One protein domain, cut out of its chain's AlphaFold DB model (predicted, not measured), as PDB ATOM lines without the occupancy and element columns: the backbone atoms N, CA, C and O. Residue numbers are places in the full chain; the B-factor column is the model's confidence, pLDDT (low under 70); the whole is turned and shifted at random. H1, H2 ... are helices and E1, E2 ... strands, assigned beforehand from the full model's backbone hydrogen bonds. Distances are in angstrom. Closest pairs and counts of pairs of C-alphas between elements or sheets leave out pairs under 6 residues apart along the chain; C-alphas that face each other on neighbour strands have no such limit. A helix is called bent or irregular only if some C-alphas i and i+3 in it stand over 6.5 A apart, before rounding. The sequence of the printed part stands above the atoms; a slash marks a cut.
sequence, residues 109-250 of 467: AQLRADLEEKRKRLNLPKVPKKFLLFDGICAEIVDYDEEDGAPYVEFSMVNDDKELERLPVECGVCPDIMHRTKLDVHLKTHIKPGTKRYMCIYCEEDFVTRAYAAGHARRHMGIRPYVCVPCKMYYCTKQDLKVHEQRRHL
ATOM      1  N   ALA A 109     -41.776 -54.916  33.875       67.25
ATOM      2  CA  ALA A 109     -41.693 -56.168  33.129       67.25
ATOM      3  C   ALA A 109     -42.480 -56.119  31.807       67.25
ATOM      4  O   ALA A 109     -41.978 -56.609  30.796       67.25
ATOM      5  N   GLN A 110     -43.664 -55.496  31.802       72.38
ATOM      6  CA  GLN A 110     -44.474 -55.286  30.597       72.38
ATOM      7  C   GLN A 110     -43.783 -54.313  29.636       72.38
ATOM      8  O   GLN A 110     -43.588 -54.658  28.478       72.38
ATOM      9  N   LEU A 111     -43.262 -53.184  30.132       71.56
ATOM     10  CA  LEU A 111     -42.469 -52.240  29.324       71.56
ATOM     11  C   LEU A 111     -41.260 -52.919  28.655       71.56
ATOM     12  O   LEU A 111     -40.966 -52.700  27.482       71.56
ATOM     13  N   ARG A 112     -40.573 -53.818  29.375       69.56
ATOM     14  CA  ARG A 112     -39.446 -54.591  28.821       69.56
ATOM     15  C   ARG A 112     -39.864 -55.579  27.736       69.56
ATOM     16  O   ARG A 112     -39.040 -55.852  26.855       69.56
ATOM     17  N   ALA A 113     -41.054 -56.163  27.851       75.88
ATOM     18  CA  ALA A 113     -41.603 -57.094  26.874       75.88
ATOM     19  C   ALA A 113     -42.047 -56.346  25.610       75.88
ATOM     20  O   ALA A 113     -41.620 -56.723  24.520       75.88
ATOM     21  N   ASP A 114     -42.763 -55.233  25.776       79.38
ATOM     22  CA  ASP A 114     -43.207 -54.345  24.697       79.38
ATOM     23  C   ASP A 114     -42.011 -53.828  23.880       79.38
ATOM     24  O   ASP A 114     -42.001 -53.914  22.652       79.38
ATOM     25  N   LEU A 115     -40.938 -53.394  24.553       78.81
ATOM     26  CA  LEU A 115     -39.712 -52.936  23.896       78.81
ATOM     27  C   LEU A 115     -39.004 -54.052  23.105       78.81
ATOM     28  O   LEU A 115     -38.452 -53.827  22.027       78.81
ATOM     29  N   GLU A 116     -38.999 -55.279  23.635       78.44
ATOM     30  CA  GLU A 116     -38.424 -56.442  22.946       78.44
ATOM     31  C   GLU A 116     -39.250 -56.829  21.714       78.44
ATOM     32  O   GLU A 116     -38.691 -57.251  20.698       78.44
ATOM     33  N   GLU A 117     -40.572 -56.690  21.801       80.88
ATOM     34  CA  GLU A 117     -41.487 -56.915  20.693       80.88
ATOM     35  C   GLU A 117     -41.317 -55.849  19.607       80.88
ATOM     36  O   GLU A 117     -41.157 -56.202  18.437       80.88
ATOM     37  N   LYS A 118     -41.232 -54.567  19.982       79.75
ATOM     38  CA  LYS A 118     -40.973 -53.454  19.057       79.75
ATOM     39  C   LYS A 118     -39.630 -53.618  18.338       79.75
ATOM     40  O   LYS A 118     -39.585 -53.533  17.112       79.75
ATOM     41  N   ARG A 119     -38.566 -54.027  19.048       81.44
ATOM     42  CA  ARG A 119     -37.269 -54.376  18.426       81.44
ATOM     43  C   ARG A 119     -37.407 -55.468  17.360       81.44
ATOM     44  O   ARG A 119     -36.792 -55.376  16.300       81.44
ATOM     45  N   LYS A 120     -38.175 -56.527  17.650       82.06
ATOM     46  CA  LYS A 120     -38.408 -57.630  16.701       82.06
ATOM     47  C   LYS A 120     -39.211 -57.166  15.487       82.06
ATOM     48  O   LYS A 120     -38.861 -57.550  14.379       82.06
ATOM     49  N   ARG A 121     -40.243 -56.337  15.688       82.69
ATOM     50  CA  ARG A 121     -41.046 -55.758  14.597       82.69
ATOM     51  C   ARG A 121     -40.190 -54.908  13.650       82.69
ATOM     52  O   ARG A 121     -40.356 -55.016  12.442       82.69
ATOM     53  N   LEU A 122     -39.237 -54.147  14.190       76.00
ATOM     54  CA  LEU A 122     -38.316 -53.291  13.428       76.00
ATOM     55  C   LEU A 122     -37.069 -54.022  12.879       76.00
ATOM     56  O   LEU A 122     -36.207 -53.389  12.280       76.00
ATOM     57  N   ASN A 123     -36.942 -55.344  13.067       76.06
ATOM     58  CA  ASN A 123     -35.777 -56.144  12.644       76.06
ATOM     59  C   ASN A 123     -34.411 -55.610  13.138       76.06
ATOM     60  O   ASN A 123     -33.389 -55.761  12.466       76.06
ATOM     61  N   LEU A 124     -34.374 -55.011  14.332       73.94
ATOM     62  CA  LEU A 124     -33.160 -54.401  14.879       73.94
ATOM     63  C   LEU A 124     -32.223 -55.440  15.534       73.94
ATOM     64  O   LEU A 124     -32.696 -56.402  16.162       73.94
ATOM     65  N   PRO A 125     -30.888 -55.255  15.439       68.06
ATOM     66  CA  PRO A 125     -29.914 -56.163  16.032       68.06
ATOM     67  C   PRO A 125     -30.048 -56.217  17.558       68.06
ATOM     68  O   PRO A 125     -30.397 -55.242  18.226       68.06
ATOM     69  N   LYS A 126     -29.756 -57.385  18.140       73.00
ATOM     70  CA  LYS A 126     -29.846 -57.584  19.588       73.00
ATOM     71  C   LYS A 126     -28.697 -56.864  20.293       73.00
ATOM     72  O   LYS A 126     -27.589 -57.387  20.368       73.00
ATOM     73  N   VAL A 127     -28.993 -55.694  20.844       71.00
ATOM     74  CA  VAL A 127     -28.079 -54.904  21.678       71.00
ATOM     75  C   VAL A 127     -28.435 -55.025  23.167       71.00
ATOM     76  O   VAL A 127     -29.597 -55.291  23.503       71.00
ATOM     77  N   PRO A 128     -27.460 -54.879  24.084       76.00
ATOM     78  CA  PRO A 128     -27.745 -54.805  25.514       76.00
ATOM     79  C   PRO A 128     -28.678 -53.630  25.821       76.00
ATOM     80  O   PRO A 128     -28.414 -52.512  25.396       76.00
ATOM     81  N   LYS A 129     -29.759 -53.879  26.574       76.12
ATOM     82  CA  LYS A 129     -30.740 -52.840  26.943       76.12
ATOM     83  C   LYS A 129     -30.151 -51.788  27.880       76.12
ATOM     84  O   LYS A 129     -30.443 -50.615  27.722       76.12
ATOM     85  N   LYS A 130     -29.321 -52.226  28.831       83.38
ATOM     86  CA  LYS A 130     -28.517 -51.369  29.707       83.38
ATOM     87  C   LYS A 130     -27.043 -51.630  29.436       83.38
ATOM     88  O   LYS A 130     -26.626 -52.790  29.367       83.38
ATOM     89  N   PHE A 131     -26.266 -50.570  29.304       83.62
ATOM     90  CA  PHE A 131     -24.820 -50.633  29.128       83.62
ATOM     91  C   PHE A 131     -24.164 -49.377  29.695       83.62
ATOM     92  O   PHE A 131     -24.822 -48.378  29.966       83.62
ATOM     93  N   LEU A 132     -22.852 -49.432  29.898       83.50
ATOM     94  CA  LEU A 132     -22.084 -48.297  30.389       83.50
ATOM     95  C   LEU A 132     -21.392 -47.583  29.238       83.50
ATOM     96  O   LEU A 132     -20.707 -48.203  28.420       83.50
ATOM     97  N   LEU A 133     -21.510 -46.262  29.233       81.50
ATOM     98  CA  LEU A 133     -20.646 -45.405  28.445       81.50
ATOM     99  C   LEU A 133     -19.212 -45.469  28.983       81.50
ATOM    100  O   LEU A 133     -18.981 -45.752  30.162       81.50
ATOM    101  N   PHE A 134     -18.236 -45.128  28.140       75.62
ATOM    102  CA  PHE A 134     -16.820 -45.106  28.535       75.62
ATOM    103  C   PHE A 134     -16.564 -44.227  29.776       75.62
ATOM    104  O   PHE A 134     -15.693 -44.540  30.585       75.62
ATOM    105  N   ASP A 135     -17.360 -43.171  29.958       74.38
ATOM    106  CA  ASP A 135     -17.237 -42.221  31.070       74.38
ATOM    107  C   ASP A 135     -18.012 -42.642  32.337       74.38
ATOM    108  O   ASP A 135     -18.211 -41.816  33.230       74.38
ATOM    109  N   GLY A 136     -18.470 -43.900  32.406       75.00
ATOM    110  CA  GLY A 136     -19.137 -44.495  33.573       75.00
ATOM    111  C   GLY A 136     -20.629 -44.176  33.710       75.00
ATOM    112  O   GLY A 136     -21.223 -44.473  34.740       75.00
ATOM    113  N   ILE A 137     -21.235 -43.571  32.691       80.19
ATOM    114  CA  ILE A 137     -22.664 -43.228  32.670       80.19
ATOM    115  C   ILE A 137     -23.456 -44.454  32.215       80.19
ATOM    116  O   ILE A 137     -23.078 -45.082  31.227       80.19
ATOM    117  N   CYS A 138     -24.548 -44.783  32.903       83.06
ATOM    118  CA  CYS A 138     -25.463 -45.825  32.454       83.06
ATOM    119  C   CYS A 138     -26.319 -45.292  31.318       83.06
ATOM    120  O   CYS A 138     -26.935 -44.239  31.456       83.06
ATOM    121  N   ALA A 139     -26.355 -46.028  30.222       83.00
ATOM    122  CA  ALA A 139     -27.254 -45.816  29.109       83.00
ATOM    123  C   ALA A 139     -28.279 -46.955  29.103       83.00
ATOM    124  O   ALA A 139     -27.902 -48.132  29.080       83.00
ATOM    125  N   GLU A 140     -29.563 -46.612  29.132       82.44
ATOM    126  CA  GLU A 140     -30.673 -47.550  28.990       82.44
ATOM    127  C   GLU A 140     -31.499 -47.195  27.759       82.44
ATOM    128  O   GLU A 140     -31.930 -46.059  27.600       82.44
ATOM    129  N   ILE A 141     -31.715 -48.169  26.878       80.06
ATOM    130  CA  ILE A 141     -32.616 -48.006  25.737       80.06
ATOM    131  C   ILE A 141     -34.047 -48.138  26.255       80.06
ATOM    132  O   ILE A 141     -34.419 -49.204  26.753       80.06
ATOM    133  N   VAL A 142     -34.825 -47.067  26.129       80.81
ATOM    134  CA  VAL A 142     -36.201 -46.972  26.633       80.81
ATOM    135  C   VAL A 142     -37.220 -47.189  25.520       80.81
ATOM    136  O   VAL A 142     -38.236 -47.835  25.757       80.81
ATOM    137  N   ASP A 143     -36.923 -46.736  24.301       76.81
ATOM    138  CA  ASP A 143     -37.767 -46.959  23.125       76.81
ATOM    139  C   ASP A 143     -36.934 -47.011  21.831       76.81
ATOM    140  O   ASP A 143     -35.721 -46.799  21.847       76.81
ATOM    141  N   TYR A 144     -37.582 -47.310  20.711       75.31
ATOM    142  CA  TYR A 144     -37.053 -47.141  19.364       75.31
ATOM    143  C   TYR A 144     -38.001 -46.264  18.555       75.31
ATOM    144  O   TYR A 144     -39.224 -46.400  18.658       75.31
ATOM    145  N   ASP A 145     -37.432 -45.397  17.733       72.81
ATOM    146  CA  ASP A 145     -38.182 -44.655  16.736       72.81
ATOM    147  C   ASP A 145     -38.836 -45.610  15.726       72.81
ATOM    148  O   ASP A 145     -38.270 -46.646  15.366       72.81
ATOM    149  N   GLU A 146     -40.060 -45.297  15.313       76.00
ATOM    150  CA  GLU A 146     -40.841 -46.150  14.416       76.00
ATOM    151  C   GLU A 146     -40.489 -45.935  12.938       76.00
ATOM    152  O   GLU A 146     -40.716 -46.842  12.137       76.00
ATOM    153  N   GLU A 147     -39.914 -44.782  12.576       71.62
ATOM    154  CA  GLU A 147     -39.558 -44.453  11.193       71.62
ATOM    155  C   GLU A 147     -38.175 -44.987  10.807       71.62
ATOM    156  O   GLU A 147     -38.016 -45.574   9.733       71.62
ATOM    157  N   ASP A 148     -37.171 -44.805  11.672       67.44
ATOM    158  CA  ASP A 148     -35.773 -45.148  11.373       67.44
ATOM    159  C   ASP A 148     -35.161 -46.207  12.310       67.44
ATOM    160  O   ASP A 148     -34.053 -46.696  12.063       67.44
ATOM    161  N   GLY A 149     -35.886 -46.620  13.356       66.00
ATOM    162  CA  GLY A 149     -35.416 -47.610  14.323       66.00
ATOM    163  C   GLY A 149     -34.320 -47.097  15.260       66.00
ATOM    164  O   GLY A 149     -33.654 -47.912  15.909       66.00
ATOM    165  N   ALA A 150     -34.097 -45.781  15.338       68.88
ATOM    166  CA  ALA A 150     -33.105 -45.197  16.228       68.88
ATOM    167  C   ALA A 150     -33.475 -45.444  17.704       68.88
ATOM    168  O   ALA A 150     -34.622 -45.232  18.099       68.88
ATOM    169  N   PRO A 151     -32.533 -45.894  18.554       70.94
ATOM    170  CA  PRO A 151     -32.820 -46.110  19.966       70.94
ATOM    171  C   PRO A 151     -32.954 -44.778  20.712       70.94
ATOM    172  O   PRO A 151     -32.035 -43.955  20.708       70.94
ATOM    173  N   TYR A 152     -34.055 -44.614  21.440       71.81
ATOM    174  CA  TYR A 152     -34.190 -43.612  22.489       71.81
ATOM    175  C   TYR A 152     -33.461 -44.107  23.735       71.81
ATOM    176  O   TYR A 152     -33.784 -45.161  24.285       71.81
ATOM    177  N   VAL A 153     -32.448 -43.353  24.159       75.12
ATOM    178  CA  VAL A 153     -31.556 -43.731  25.257       75.12
ATOM    179  C   VAL A 153     -31.681 -42.732  26.395       75.12
ATOM    180  O   VAL A 153     -31.434 -41.540  26.207       75.12
ATOM    181  N   GLU A 154     -32.000 -43.230  27.584       77.44
ATOM    182  CA  GLU A 154     -31.929 -42.469  28.825       77.44
ATOM    183  C   GLU A 154     -30.598 -42.700  29.533       77.44
ATOM    184  O   GLU A 154     -30.038 -43.801  29.532       77.44
ATOM    185  N   PHE A 155     -30.088 -41.637  30.154       79.81
ATOM    186  CA  PHE A 155     -28.818 -41.658  30.864       79.81
ATOM    187  C   PHE A 155     -29.047 -41.515  32.367       79.81
ATOM    188  O   PHE A 155     -29.669 -40.556  32.815       79.81
ATOM    189  N   SER A 156     -28.501 -42.442  33.151       76.12
ATOM    190  CA  SER A 156     -28.567 -42.424  34.617       76.12
ATOM    191  C   SER A 156     -27.189 -42.631  35.247       76.12
ATOM    192  O   SER A 156     -26.271 -43.188  34.635       76.12
ATOM    193  N   MET A 157     -27.016 -42.153  36.482       70.44
ATOM    194  CA  MET A 157     -25.832 -42.465  37.286       70.44
ATOM    195  C   MET A 157     -26.069 -43.778  38.034       70.44
ATOM    196  O   MET A 157     -27.113 -43.953  38.658       70.44
ATOM    197  N   VAL A 158     -25.119 -44.712  37.955       65.88
ATOM    198  CA  VAL A 158     -25.177 -45.947  38.751       65.88
ATOM    199  C   VAL A 158     -24.528 -45.673  40.100       65.88
ATOM    200  O   VAL A 158     -23.362 -45.291  40.142       65.88
ATOM    201  N   ASN A 159     -25.273 -45.892  41.181       58.88
ATOM    202  CA  ASN A 159     -24.780 -45.705  42.549       58.88
ATOM    203  C   ASN A 159     -24.203 -47.000  43.160       58.88
ATOM    204  O   ASN A 159     -23.573 -46.945  44.211       58.88
ATOM    205  N   ASP A 160     -24.382 -48.150  42.492       70.31
ATOM    206  CA  ASP A 160     -23.974 -49.475  42.974       70.31
ATOM    207  C   ASP A 160     -22.795 -50.073  42.176       70.31
ATOM    208  O   ASP A 160     -22.948 -50.528  41.037       70.31
ATOM    209  N   ASP A 161     -21.624 -50.177  42.814       65.94
ATOM    210  CA  ASP A 161     -20.379 -50.701  42.215       65.94
ATOM    211  C   ASP A 161     -20.501 -52.136  41.670       65.94
ATOM    212  O   ASP A 161     -19.891 -52.497  40.662       65.94
ATOM    213  N   LYS A 162     -21.337 -52.973  42.298       69.44
ATOM    214  CA  LYS A 162     -21.537 -54.374  41.880       69.44
ATOM    215  C   LYS A 162     -22.341 -54.506  40.585       69.44
ATOM    216  O   LYS A 162     -22.139 -55.460  39.835       69.44
ATOM    217  N   GLU A 163     -23.245 -53.569  40.317       69.00
ATOM    218  CA  GLU A 163     -24.016 -53.530  39.069       69.00
ATOM    219  C   GLU A 163     -23.175 -52.916  37.935       69.00
ATOM    220  O   GLU A 163     -23.221 -53.396  36.798       69.00
ATOM    221  N   LEU A 164     -22.297 -51.954  38.254       67.50
ATOM    222  CA  LEU A 164     -21.300 -51.382  37.335       67.50
ATOM    223  C   LEU A 164     -20.313 -52.418  36.765       67.50
ATOM    224  O   LEU A 164     -19.854 -52.290  35.625       67.50
ATOM    225  N   GLU A 165     -19.956 -53.443  37.539       70.44
ATOM    226  CA  GLU A 165     -19.037 -54.493  37.082       70.44
ATOM    227  C   GLU A 165     -19.688 -55.497  36.120       70.44
ATOM    228  O   GLU A 165     -18.999 -56.052  35.263       70.44
ATOM    229  N   ARG A 166     -21.005 -55.717  36.232       76.69
ATOM    230  CA  ARG A 166     -21.748 -56.692  35.412       76.69
ATOM    231  C   ARG A 166     -22.202 -56.135  34.069       76.69
ATOM    232  O   ARG A 166     -22.396 -56.907  33.127       76.69
ATOM    233  N   LEU A 167     -22.407 -54.823  33.977       82.19
ATOM    234  CA  LEU A 167     -22.904 -54.201  32.758       82.19
ATOM    235  C   LEU A 167     -21.834 -54.191  31.654       82.19
ATOM    236  O   LEU A 167     -20.663 -53.889  31.906       82.19
ATOM    237  N   PRO A 168     -22.216 -54.509  30.405       84.31
ATOM    238  CA  PRO A 168     -21.312 -54.377  29.278       84.31
ATOM    239  C   PRO A 168     -21.017 -52.894  29.017       84.31
ATOM    240  O   PRO A 168     -21.825 -52.019  29.321       84.31
ATOM    241  N   VAL A 169     -19.843 -52.613  28.462       85.25
ATOM    242  CA  VAL A 169     -19.306 -51.265  28.269       85.25
ATOM    243  C   VAL A 169     -19.140 -50.994  26.779       85.25
ATOM    244  O   VAL A 169     -18.702 -51.866  26.024       85.25
ATOM    245  N   GLU A 170     -19.471 -49.781  26.348       85.12
ATOM    246  CA  GLU A 170     -19.199 -49.332  24.983       85.12
ATOM    247  C   GLU A 170     -17.688 -49.226  24.712       85.12
ATOM    248  O   GLU A 170     -16.874 -48.878  25.582       85.12
ATOM    249  N   CYS A 171     -17.285 -49.459  23.465       85.00
ATOM    250  CA  CYS A 171     -15.926 -49.159  23.032       85.00
ATOM    251  C   CYS A 171     -15.630 -47.652  23.135       85.00
ATOM    252  O   CYS A 171     -14.539 -47.254  23.567       85.00
ATOM    253  N   GLY A 172     -16.597 -46.820  22.749       82.31
ATOM    254  CA  GLY A 172     -16.485 -45.365  22.685       82.31
ATOM    255  C   GLY A 172     -15.845 -44.865  21.388       82.31
ATOM    256  O   GLY A 172     -16.169 -43.771  20.954       82.31
ATOM    257  N   VAL A 173     -14.980 -45.657  20.737       84.12
ATOM    258  CA  VAL A 173     -14.390 -45.338  19.416       84.12
ATOM    259  C   VAL A 173     -15.241 -45.894  18.267       84.12
ATOM    260  O   VAL A 173     -15.317 -45.291  17.198       84.12
ATOM    261  N   CYS A 174     -15.918 -47.019  18.503       82.19
ATOM    262  CA  CYS A 174     -16.869 -47.643  17.585       82.19
ATOM    263  C   CYS A 174     -18.185 -47.996  18.314       82.19
ATOM    264  O   CYS A 174     -18.215 -47.912  19.548       82.19
ATOM    265  N   PRO A 175     -19.253 -48.382  17.585       77.94
ATOM    266  CA  PRO A 175     -20.565 -48.685  18.165       77.94
ATOM    267  C   PRO A 175     -20.609 -49.955  19.021       77.94
ATOM    268  O   PRO A 175     -21.638 -50.240  19.631       77.94
ATOM    269  N   ASP A 176     -19.534 -50.747  19.049       81.00
ATOM    270  CA  ASP A 176     -19.546 -52.045  19.710       81.00
ATOM    271  C   ASP A 176     -19.680 -51.908  21.233       81.00
ATOM    272  O   ASP A 176     -18.937 -51.172  21.893       81.00
ATOM    273  N   ILE A 177     -20.593 -52.701  21.796       84.44
ATOM    274  CA  ILE A 177     -20.820 -52.844  23.234       84.44
ATOM    275  C   ILE A 177     -20.376 -54.246  23.649       84.44
ATOM    276  O   ILE A 177     -20.821 -55.248  23.086       84.44
ATOM    277  N   MET A 178     -19.493 -54.341  24.643       84.62
ATOM    278  CA  MET A 178     -18.921 -55.622  25.062       84.62
ATOM    279  C   MET A 178     -18.558 -55.664  26.540       84.62
ATOM    280  O   MET A 178     -18.427 -54.651  27.214       84.62
ATOM    281  N   HIS A 179     -18.357 -56.869  27.065       84.62
ATOM    282  CA  HIS A 179     -17.907 -57.039  28.441       84.62
ATOM    283  C   HIS A 179     -16.493 -56.463  28.651       84.62
ATOM    284  O   HIS A 179     -15.640 -56.573  27.765       84.62
ATOM    285  N   ARG A 180     -16.219 -55.921  29.848       81.44
ATOM    286  CA  ARG A 180     -14.941 -55.261  30.204       81.44
ATOM    287  C   ARG A 180     -13.717 -56.120  29.883       81.44
ATOM    288  O   ARG A 180     -12.725 -55.619  29.372       81.44
ATOM    289  N   THR A 181     -13.822 -57.431  30.089       83.94
ATOM    290  CA  THR A 181     -12.744 -58.398  29.809       83.94
ATOM    291  C   THR A 181     -12.356 -58.496  28.330       83.94
ATOM    292  O   THR A 181     -11.217 -58.834  28.024       83.94
ATOM    293  N   LYS A 182     -13.279 -58.215  27.401       86.56
ATOM    294  CA  LYS A 182     -13.021 -58.236  25.948       86.56
ATOM    295  C   LYS A 182     -12.666 -56.857  25.391       86.56
ATOM    296  O   LYS A 182     -12.062 -56.769  24.322       86.56
ATOM    297  N   LEU A 183     -13.001 -55.800  26.130       86.94
ATOM    298  CA  LEU A 183     -12.802 -54.416  25.723       86.94
ATOM    299  C   LEU A 183     -11.324 -54.089  25.485       86.94
ATOM    300  O   LEU A 183     -11.001 -53.504  24.458       86.94
ATOM    301  N   ASP A 184     -10.416 -54.516  26.362       85.81
ATOM    302  CA  ASP A 184      -8.984 -54.211  26.214       85.81
ATOM    303  C   ASP A 184      -8.366 -54.834  24.959       85.81
ATOM    304  O   ASP A 184      -7.495 -54.238  24.323       85.81
ATOM    305  N   VAL A 185      -8.823 -56.029  24.578       87.62
ATOM    306  CA  VAL A 185      -8.379 -56.700  23.350       87.62
ATOM    307  C   VAL A 185      -8.944 -55.985  22.131       87.62
ATOM    308  O   VAL A 185      -8.203 -55.696  21.197       87.62
ATOM    309  N   HIS A 186     -10.231 -55.646  22.164       88.75
ATOM    310  CA  HIS A 186     -10.873 -54.905  21.087       88.75
ATOM    311  C   HIS A 186     -10.253 -53.515  20.893       88.75
ATOM    312  O   HIS A 186      -9.991 -53.117  19.771       88.75
ATOM    313  N   LEU A 187      -9.912 -52.784  21.956       87.44
ATOM    314  CA  LEU A 187      -9.302 -51.455  21.828       87.44
ATOM    315  C   LEU A 187      -7.977 -51.458  21.068       87.44
ATOM    316  O   LEU A 187      -7.623 -50.437  20.483       87.44
ATOM    317  N   LYS A 188      -7.259 -52.586  21.049       88.31
ATOM    318  CA  LYS A 188      -6.029 -52.725  20.265       88.31
ATOM    319  C   LYS A 188      -6.284 -52.682  18.759       88.31
ATOM    320  O   LYS A 188      -5.377 -52.287  18.037       88.31
ATOM    321  N   THR A 189      -7.483 -53.027  18.279       88.62
ATOM    322  CA  THR A 189      -7.824 -52.937  16.846       88.62
ATOM    323  C   THR A 189      -7.942 -51.488  16.374       88.62
ATOM    324  O   THR A 189      -7.673 -51.196  15.212       88.62
ATOM    325  N   HIS A 190      -8.261 -50.568  17.287       87.94
ATOM    326  CA  HIS A 190      -8.318 -49.129  17.016       87.94
ATOM    327  C   HIS A 190      -6.953 -48.447  17.129       87.94
ATOM    328  O   HIS A 190      -6.847 -47.257  16.851       87.94
ATOM    329  N   ILE A 191      -5.898 -49.149  17.546       90.69
ATOM    330  CA  ILE A 191      -4.558 -48.565  17.653       90.69
ATOM    331  C   ILE A 191      -3.861 -48.650  16.298       90.69
ATOM    332  O   ILE A 191      -3.737 -49.722  15.708       90.69
ATOM    333  N   LYS A 192      -3.348 -47.515  15.820       86.50
ATOM    334  CA  LYS A 192      -2.567 -47.474  14.584       86.50
ATOM    335  C   LYS A 192      -1.275 -48.293  14.749       86.50
ATOM    336  O   LYS A 192      -0.506 -47.985  15.671       86.50
ATOM    337  N   PRO A 193      -0.995 -49.275  13.864       85.88
ATOM    338  CA  PRO A 193       0.183 -50.133  13.961       85.88
ATOM    339  C   PRO A 193       1.480 -49.333  14.129       85.88
ATOM    340  O   PRO A 193       1.697 -48.338  13.441       85.88
ATOM    341  N   GLY A 194       2.326 -49.752  15.072       81.44
ATOM    342  CA  GLY A 194       3.595 -49.078  15.372       81.44
ATOM    343  C   GLY A 194       3.467 -47.762  16.149       81.44
ATOM    344  O   GLY A 194       4.474 -47.111  16.412       81.44
ATOM    345  N   THR A 195       2.259 -47.362  16.557       88.00
ATOM    346  CA  THR A 195       2.031 -46.155  17.364       88.00
ATOM    347  C   THR A 195       1.157 -46.463  18.584       88.00
ATOM    348  O   THR A 195       0.598 -47.547  18.709       88.00
ATOM    349  N   LYS A 196       1.013 -45.494  19.494       86.50
ATOM    350  CA  LYS A 196       0.036 -45.536  20.598       86.50
ATOM    351  C   LYS A 196      -1.160 -44.609  20.347       86.50
ATOM    352  O   LYS A 196      -1.729 -44.074  21.293       86.50
ATOM    353  N   ARG A 197      -1.491 -44.352  19.076       91.06
ATOM    354  CA  ARG A 197      -2.571 -43.433  18.686       91.06
ATOM    355  C   ARG A 197      -3.816 -44.223  18.288       91.06
ATOM    356  O   ARG A 197      -3.711 -45.231  17.593       91.06
ATOM    357  N   TYR A 198      -4.971 -43.765  18.751       91.06
ATOM    358  CA  TYR A 198      -6.281 -44.348  18.482       91.06
ATOM    359  C   TYR A 198      -6.859 -43.746  17.205       91.06
ATOM    360  O   TYR A 198      -7.027 -42.531  17.125       91.06
ATOM    361  N   MET A 199      -7.157 -44.586  16.224       89.69
ATOM    362  CA  MET A 199      -7.747 -44.206  14.948       89.69
ATOM    363  C   MET A 199      -9.259 -44.068  15.082       89.69
ATOM    364  O   MET A 199      -9.911 -44.897  15.719       89.69
ATOM    365  N   CYS A 200      -9.822 -43.041  14.452       87.62
ATOM    366  CA  CYS A 200     -11.254 -42.990  14.210       87.62
ATOM    367  C   CYS A 200     -11.618 -43.943  13.063       87.62
ATOM    368  O   CYS A 200     -10.953 -43.959  12.032       87.62
ATOM    369  N   ILE A 201     -12.699 -44.714  13.203       83.38
ATOM    370  CA  ILE A 201     -13.187 -45.581  12.115       83.38
ATOM    371  C   ILE A 201     -14.011 -44.818  11.063       83.38
ATOM    372  O   ILE A 201     -14.294 -45.350   9.994       83.38
ATOM    373  N   TYR A 202     -14.404 -43.575  11.362       82.25
ATOM    374  CA  TYR A 202     -15.250 -42.739  10.503       82.25
ATOM    375  C   TYR A 202     -14.472 -41.664   9.735       82.25
ATOM    376  O   TYR A 202     -15.026 -41.040   8.826       82.25
ATOM    377  N   CYS A 203     -13.216 -41.396  10.104       86.81
ATOM    378  CA  CYS A 203     -12.382 -40.382   9.463       86.81
ATOM    379  C   CYS A 203     -10.884 -40.707   9.594       86.81
ATOM    380  O   CYS A 203     -10.501 -41.658  10.261       86.81
ATOM    381  N   GLU A 204     -10.029 -39.903   8.960       85.69
ATOM    382  CA  GLU A 204      -8.570 -40.108   8.950       85.69
ATOM    383  C   GLU A 204      -7.856 -39.551  10.199       85.69
ATOM    384  O   GLU A 204      -6.628 -39.595  10.279       85.69
ATOM    385  N   GLU A 205      -8.596 -39.006  11.173       88.25
ATOM    386  CA  GLU A 205      -8.006 -38.456  12.396       88.25
ATOM    387  C   GLU A 205      -7.618 -39.556  13.392       88.25
ATOM    388  O   GLU A 205      -8.347 -40.526  13.621       88.25
ATOM    389  N   ASP A 206      -6.466 -39.364  14.036       90.75
ATOM    390  CA  ASP A 206      -5.958 -40.216  15.100       90.75
ATOM    391  C   ASP A 206      -5.577 -39.411  16.353       90.75
ATOM    392  O   ASP A 206      -5.025 -38.307  16.308       90.75
ATOM    393  N   PHE A 207      -5.862 -39.991  17.515       91.06
ATOM    394  CA  PHE A 207      -5.791 -39.311  18.804       91.06
ATOM    395  C   PHE A 207      -4.774 -39.966  19.724       91.06
ATOM    396  O   PHE A 207      -4.591 -41.179  19.732       91.06
ATOM    397  N   VAL A 208      -4.120 -39.158  20.557       89.38
ATOM    398  CA  VAL A 208      -3.102 -39.644  21.503       89.38
ATOM    399  C   VAL A 208      -3.719 -40.493  22.620       89.38
ATOM    400  O   VAL A 208      -3.053 -41.363  23.168       89.38
ATOM    401  N   THR A 209      -4.989 -40.262  22.962       87.88
ATOM    402  CA  THR A 209      -5.677 -40.994  24.031       87.88
ATOM    403  C   THR A 209      -7.034 -41.507  23.569       87.88
ATOM    404  O   THR A 209      -7.693 -40.900  22.719       87.88
ATOM    405  N   ARG A 210      -7.480 -42.604  24.194       86.94
ATOM    406  CA  ARG A 210      -8.814 -43.179  23.983       86.94
ATOM    407  C   ARG A 210      -9.926 -42.169  24.263       86.94
ATOM    408  O   ARG A 210     -10.883 -42.124  23.507       86.94
ATOM    409  N   ALA A 211      -9.800 -41.359  25.315       84.75
ATOM    410  CA  ALA A 211     -10.832 -40.395  25.705       84.75
ATOM    411  C   ALA A 211     -11.103 -39.355  24.604       84.75
ATOM    412  O   ALA A 211     -12.259 -39.061  24.306       84.75
ATOM    413  N   TYR A 212     -10.052 -38.847  23.948       86.06
ATOM    414  CA  TYR A 212     -10.214 -37.923  22.823       86.06
ATOM    415  C   TYR A 212     -10.803 -38.613  21.589       86.06
ATOM    416  O   TYR A 212     -11.709 -38.055  20.973       86.06
ATOM    417  N   ALA A 213     -10.349 -39.831  21.269       87.06
ATOM    418  CA  ALA A 213     -10.933 -40.617  20.180       87.06
ATOM    419  C   ALA A 213     -12.419 -40.907  20.423       87.06
ATOM    420  O   ALA A 213     -13.223 -40.767  19.507       87.06
ATOM    421  N   ALA A 214     -12.796 -41.244  21.658       84.94
ATOM    422  CA  ALA A 214     -14.175 -41.531  22.020       84.94
ATOM    423  C   ALA A 214     -15.067 -40.283  21.944       84.94
ATOM    424  O   ALA A 214     -16.131 -40.311  21.330       84.94
ATOM    425  N   GLY A 215     -14.607 -39.150  22.488       83.44
ATOM    426  CA  GLY A 215     -15.324 -37.877  22.370       83.44
ATOM    427  C   GLY A 215     -15.505 -37.430  20.915       83.44
ATOM    428  O   GLY A 215     -16.577 -36.952  20.544       83.44
ATOM    429  N   HIS A 216     -14.489 -37.635  20.069       85.00
ATOM    430  CA  HIS A 216     -14.585 -37.379  18.634       85.00
ATOM    431  C   HIS A 216     -15.585 -38.325  17.949       85.00
ATOM    432  O   HIS A 216     -16.457 -37.866  17.210       85.00
ATOM    433  N   ALA A 217     -15.493 -39.633  18.204       81.81
ATOM    434  CA  ALA A 217     -16.344 -40.644  17.580       81.81
ATOM    435  C   ALA A 217     -17.830 -40.461  17.934       81.81
ATOM    436  O   ALA A 217     -18.689 -40.631  17.068       81.81
ATOM    437  N   ARG A 218     -18.152 -39.977  19.142       82.06
ATOM    438  CA  ARG A 218     -19.527 -39.587  19.515       82.06
ATOM    439  C   ARG A 218     -20.142 -38.549  18.579       82.06
ATOM    440  O   ARG A 218     -21.350 -38.562  18.370       82.06
ATOM    441  N   ARG A 219     -19.336 -37.670  17.974       79.06
ATOM    442  CA  ARG A 219     -19.827 -36.696  16.986       79.06
ATOM    443  C   ARG A 219     -20.262 -37.357  15.679       79.06
ATOM    444  O   ARG A 219     -21.146 -36.828  15.018       79.06
ATOM    445  N   HIS A 220     -19.656 -38.488  15.321       75.44
ATOM    446  CA  HIS A 220     -20.076 -39.290  14.173       75.44
ATOM    447  C   HIS A 220     -21.326 -40.114  14.479       75.44
ATOM    448  O   HIS A 220     -22.200 -40.217  13.628       75.44
ATOM    449  N   MET A 221     -21.426 -40.656  15.693       69.75
ATOM    450  CA  MET A 221     -22.564 -41.480  16.119       69.75
ATOM    451  C   MET A 221     -23.781 -40.667  16.582       69.75
ATOM    452  O   MET A 221     -24.828 -41.238  16.847       69.75
ATOM    453  N   GLY A 222     -23.642 -39.350  16.757       71.19
ATOM    454  CA  GLY A 222     -24.718 -38.502  17.277       71.19
ATOM    455  C   GLY A 222     -25.020 -38.695  18.770       71.19
ATOM    456  O   GLY A 222     -26.009 -38.158  19.255       71.19
ATOM    457  N   ILE A 223     -24.169 -39.403  19.521       72.56
ATOM    458  CA  ILE A 223     -24.380 -39.685  20.948       72.56
ATOM    459  C   ILE A 223     -24.029 -38.439  21.774       72.56
ATOM    460  O   ILE A 223     -22.880 -37.984  21.783       72.56
ATOM    461  N   ARG A 224     -25.014 -37.876  22.485       77.31
ATOM    462  CA  ARG A 224     -24.878 -36.627  23.260       77.31
ATOM    463  C   ARG A 224     -25.360 -36.816  24.703       77.31
ATOM    464  O   ARG A 224     -26.450 -36.366  25.042       77.31
ATOM    465  N   PRO A 225     -24.566 -37.481  25.556       73.94
ATOM    466  CA  PRO A 225     -25.031 -37.923  26.867       73.94
ATOM    467  C   PRO A 225     -25.059 -36.806  27.920       73.94
ATOM    468  O   PRO A 225     -25.529 -37.023  29.030       73.94
ATOM    469  N   TYR A 226     -24.532 -35.618  27.610       78.69
ATOM    470  CA  TYR A 226     -24.430 -34.516  28.565       78.69
ATOM    471  C   TYR A 226     -25.491 -33.463  28.299       78.69
ATOM    472  O   TYR A 226     -25.492 -32.855  27.230       78.69
ATOM    473  N   VAL A 227     -26.348 -33.213  29.284       79.25
ATOM    474  CA  VAL A 227     -27.448 -32.249  29.192       79.25
ATOM    475  C   VAL A 227     -27.154 -31.034  30.053       79.25
ATOM    476  O   VAL A 227     -26.786 -31.159  31.215       79.25
ATOM    477  N   CYS A 228     -27.350 -29.853  29.476       78.56
ATOM    478  CA  CYS A 228     -27.403 -28.611  30.230       78.56
ATOM    479  C   CYS A 228     -28.793 -28.464  30.849       78.56
ATOM    480  O   CYS A 228     -29.754 -28.250  30.115       78.56
ATOM    481  N   VAL A 229     -28.917 -28.570  32.173       77.44
ATOM    482  CA  VAL A 229     -30.222 -28.522  32.861       77.44
ATOM    483  C   VAL A 229     -30.975 -27.206  32.595       77.44
ATOM    484  O   VAL A 229     -32.144 -27.276  32.218       77.44
ATOM    485  N   PRO A 230     -30.338 -26.018  32.666       70.94
ATOM    486  CA  PRO A 230     -31.049 -24.756  32.458       70.94
ATOM    487  C   PRO A 230     -31.614 -24.533  31.046       70.94
ATOM    488  O   PRO A 230     -32.582 -23.796  30.901       70.94
ATOM    489  N   CYS A 231     -31.015 -25.102  29.991       73.88
ATOM    490  CA  CYS A 231     -31.476 -24.876  28.608       73.88
ATOM    491  C   CYS A 231     -31.780 -26.150  27.810       73.88
ATOM    492  O   CYS A 231     -32.040 -26.070  26.610       73.88
ATOM    493  N   LYS A 232     -31.720 -27.317  28.458       77.50
ATOM    494  CA  LYS A 232     -31.971 -28.654  27.894       77.50
ATOM    495  C   LYS A 232     -31.175 -28.969  26.614       77.50
ATOM    496  O   LYS A 232     -31.578 -29.803  25.811       77.50
ATOM    497  N   MET A 233     -30.022 -28.324  26.414       71.56
ATOM    498  CA  MET A 233     -29.143 -28.579  25.265       71.56
ATOM    499  C   MET A 233     -28.195 -29.753  25.522       71.56
ATOM    500  O   MET A 233     -27.604 -29.856  26.598       71.56
ATOM    501  N   TYR A 234     -27.991 -30.585  24.495       79.81
ATOM    502  CA  TYR A 234     -27.211 -31.825  24.569       79.81
ATOM    503  C   TYR A 234     -25.795 -31.678  23.978       79.81
ATOM    504  O   TYR A 234     -25.600 -31.101  22.897       79.81
ATOM    505  N   TYR A 235     -24.803 -32.288  24.624       78.19
ATOM    506  CA  TYR A 235     -23.378 -32.219  24.286       78.19
ATOM    507  C   TYR A 235     -22.713 -33.602  24.274       78.19
ATOM    508  O   TYR A 235     -23.089 -34.501  25.024       78.19
ATOM    509  N   CYS A 236     -21.692 -33.771  23.424       77.62
ATOM    510  CA  CYS A 236     -20.965 -35.038  23.261       77.62
ATOM    511  C   CYS A 236     -19.953 -35.307  24.394       77.62
ATOM    512  O   CYS A 236     -19.643 -36.467  24.683       77.62
ATOM    513  N   THR A 237     -19.424 -34.253  25.035       78.56
ATOM    514  CA  THR A 237     -18.408 -34.353  26.100       78.56
ATOM    515  C   THR A 237     -18.737 -33.482  27.321       78.56
ATOM    516  O   THR A 237     -19.359 -32.425  27.188       78.56
ATOM    517  N   LYS A 238     -18.261 -33.886  28.515       80.31
ATOM    518  CA  LYS A 238     -18.369 -33.089  29.761       80.31
ATOM    519  C   LYS A 238     -17.738 -31.708  29.611       80.31
ATOM    520  O   LYS A 238     -18.245 -30.728  30.145       80.31
ATOM    521  N   GLN A 239     -16.617 -31.634  28.892       81.94
ATOM    522  CA  GLN A 239     -15.900 -30.381  28.689       81.94
ATOM    523  C   GLN A 239     -16.721 -29.405  27.842       81.94
ATOM    524  O   GLN A 239     -16.759 -28.221  28.165       81.94
ATOM    525  N   ASP A 240     -17.401 -29.890  26.801       82.25
ATOM    526  CA  ASP A 240     -18.267 -29.052  25.969       82.25
ATOM    527  C   ASP A 240     -19.454 -28.505  26.768       82.25
ATOM    528  O   ASP A 240     -19.743 -27.312  26.673       82.25
ATOM    529  N   LEU A 241     -20.080 -29.345  27.604       84.19
ATOM    530  CA  LEU A 241     -21.137 -28.915  28.520       84.19
ATOM    531  C   LEU A 241     -20.619 -27.851  29.497       84.19
ATOM    532  O   LEU A 241     -21.183 -26.765  29.562       84.19
ATOM    533  N   LYS A 242     -19.498 -28.104  30.181       82.50
ATOM    534  CA  LYS A 242     -18.916 -27.156  31.144       82.50
ATOM    535  C   LYS A 242     -18.574 -25.816  30.496       82.50
ATOM    536  O   LYS A 242     -18.811 -24.756  31.069       82.50
ATOM    537  N   VAL A 243     -18.020 -25.847  29.283       82.69
ATOM    538  CA  VAL A 243     -17.729 -24.638  28.504       82.69
ATOM    539  C   VAL A 243     -19.016 -23.914  28.123       82.69
ATOM    540  O   VAL A 243     -19.053 -22.684  28.162       82.69
ATOM    541  N   HIS A 244     -20.064 -24.642  27.750       83.25
ATOM    542  CA  HIS A 244     -21.369 -24.061  27.485       83.25
ATOM    543  C   HIS A 244     -21.965 -23.414  28.742       83.25
ATOM    544  O   HIS A 244     -22.285 -22.231  28.691       83.25
ATOM    545  N   GLU A 245     -22.044 -24.129  29.863       79.00
ATOM    546  CA  GLU A 245     -22.572 -23.630  31.137       79.00
ATOM    547  C   GLU A 245     -21.806 -22.399  31.609       79.00
ATOM    548  O   GLU A 245     -22.405 -21.364  31.899       79.00
ATOM    549  N   GLN A 246     -20.473 -22.453  31.558       79.38
ATOM    550  CA  GLN A 246     -19.625 -21.319  31.905       79.38
ATOM    551  C   GLN A 246     -19.874 -20.101  31.012       79.38
ATOM    552  O   GLN A 246     -19.774 -18.972  31.474       79.38
ATOM    553  N   ARG A 247     -20.174 -20.302  29.726       70.56
ATOM    554  CA  ARG A 247     -20.427 -19.208  28.773       70.56
ATOM    555  C   ARG A 247     -21.874 -18.731  28.775       70.56
ATOM    556  O   ARG A 247     -22.144 -17.637  28.270       70.56
ATOM    557  N   ARG A 248     -22.811 -19.572  29.216       69.69
ATOM    558  CA  ARG A 248     -24.245 -19.340  29.039       69.69
ATOM    559  C   ARG A 248     -25.039 -19.084  30.296       69.69
ATOM    560  O   ARG A 248     -25.932 -18.245  30.239       69.69
ATOM    561  N   HIS A 249     -24.673 -19.737  31.383       72.50
ATOM    562  CA  HIS A 249     -25.417 -19.700  32.635       72.50
ATOM    563  C   HIS A 249     -24.582 -19.110  33.774       72.50
ATOM    564  O   HIS A 249     -25.125 -18.437  34.637       72.50
ATOM    565  N   LEU A 250     -23.257 -19.283  33.733       68.62
ATOM    566  CA  LEU A 250     -22.331 -18.828  34.780       68.62
ATOM    567  C   LEU A 250     -21.375 -17.723  34.303       68.62
ATOM    568  O   LEU A 250     -20.419 -17.374  35.000       68.62
TER     569      LEU A 250
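Overview. This is residues 109 to 250 of the 467 residues of an uncharacterized protein of Glossina fuscipes fuscipes (UniProt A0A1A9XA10). A small antiparallel sheet, E1 to E3, has H1 grazing it and the short H2 after it; then come three paired loops, each followed by a helix, H3, H4 and H5, set apart from one another. H1 and H5 have their centres farthest from the mean of the C-alphas. The printed part has 142 residues, with five named helices and three named strands in the order H1 E1 E2 E3 H2 H3 H4 H5; the class is mixed, with 69 residues, under half, in named elements. The whole is compact, with a radius of gyration of the C-alphas of 16.5 A and spans of 49 by 42 by 35 A.

Arrangement. Start at H1, residues 109 to 121, which only grazes the sheet with its residues 111 to 119. Its closest C-alphas to E2, residues 138 to 144, are Leu 115 and Asp 143, 6.3 A apart. E1, residues 130 to 132, E2 and E3, residues 151 to 156, form a meander, each strand the antiparallel neighbour of the one before. In hairpin E1 and E2, find N 131 and O 139 within hydrogen-bond range at 2.9 A; in hairpin E2 and E3, N 142 and O 152 at 2.8 A. H2, residues 161 to 166, only grazes the sheet with residues 164 to 166. H3, residues 180 to 190, H4, residues 210 to 221, and H5, residues 238 to 248, are not on the sheet, and no helix touches another. Every O i to N i+4 pair is within hydrogen-bond range in H1 and H5, against 1 of 2 in H2, 6 of 8 in H4 and 2 of 7 in H3, where 6 of 8 O i to N i+3 pairs are.

Along the chain. Find C-alpha 109 at (-41.693, -56.168, 33.129); from there H1 runs 18.5 A. E2 begins at C-alpha 138, (-25.463, -45.825, 32.454), and runs 17.5 A. H3 is irregular, but only just: C-alphas 181 and 184 are 6.7 A apart. H5 ends at C-alpha 248, (-24.245, -19.340, 29.039).

Size, cuts and confidence. Look to Gln 110 and Gly 194 for the C-alphas farthest apart, 50.8 A. The links H2 to H3, H3 to H4 and H4 to H5 are long, and each has a short antiparallel pairing, for instance residues 226 to 227 with 234 to 235. The printed part has no cut; its mean pLDDT is 79.4, and 15 residues are under 70, among them 161 to 164.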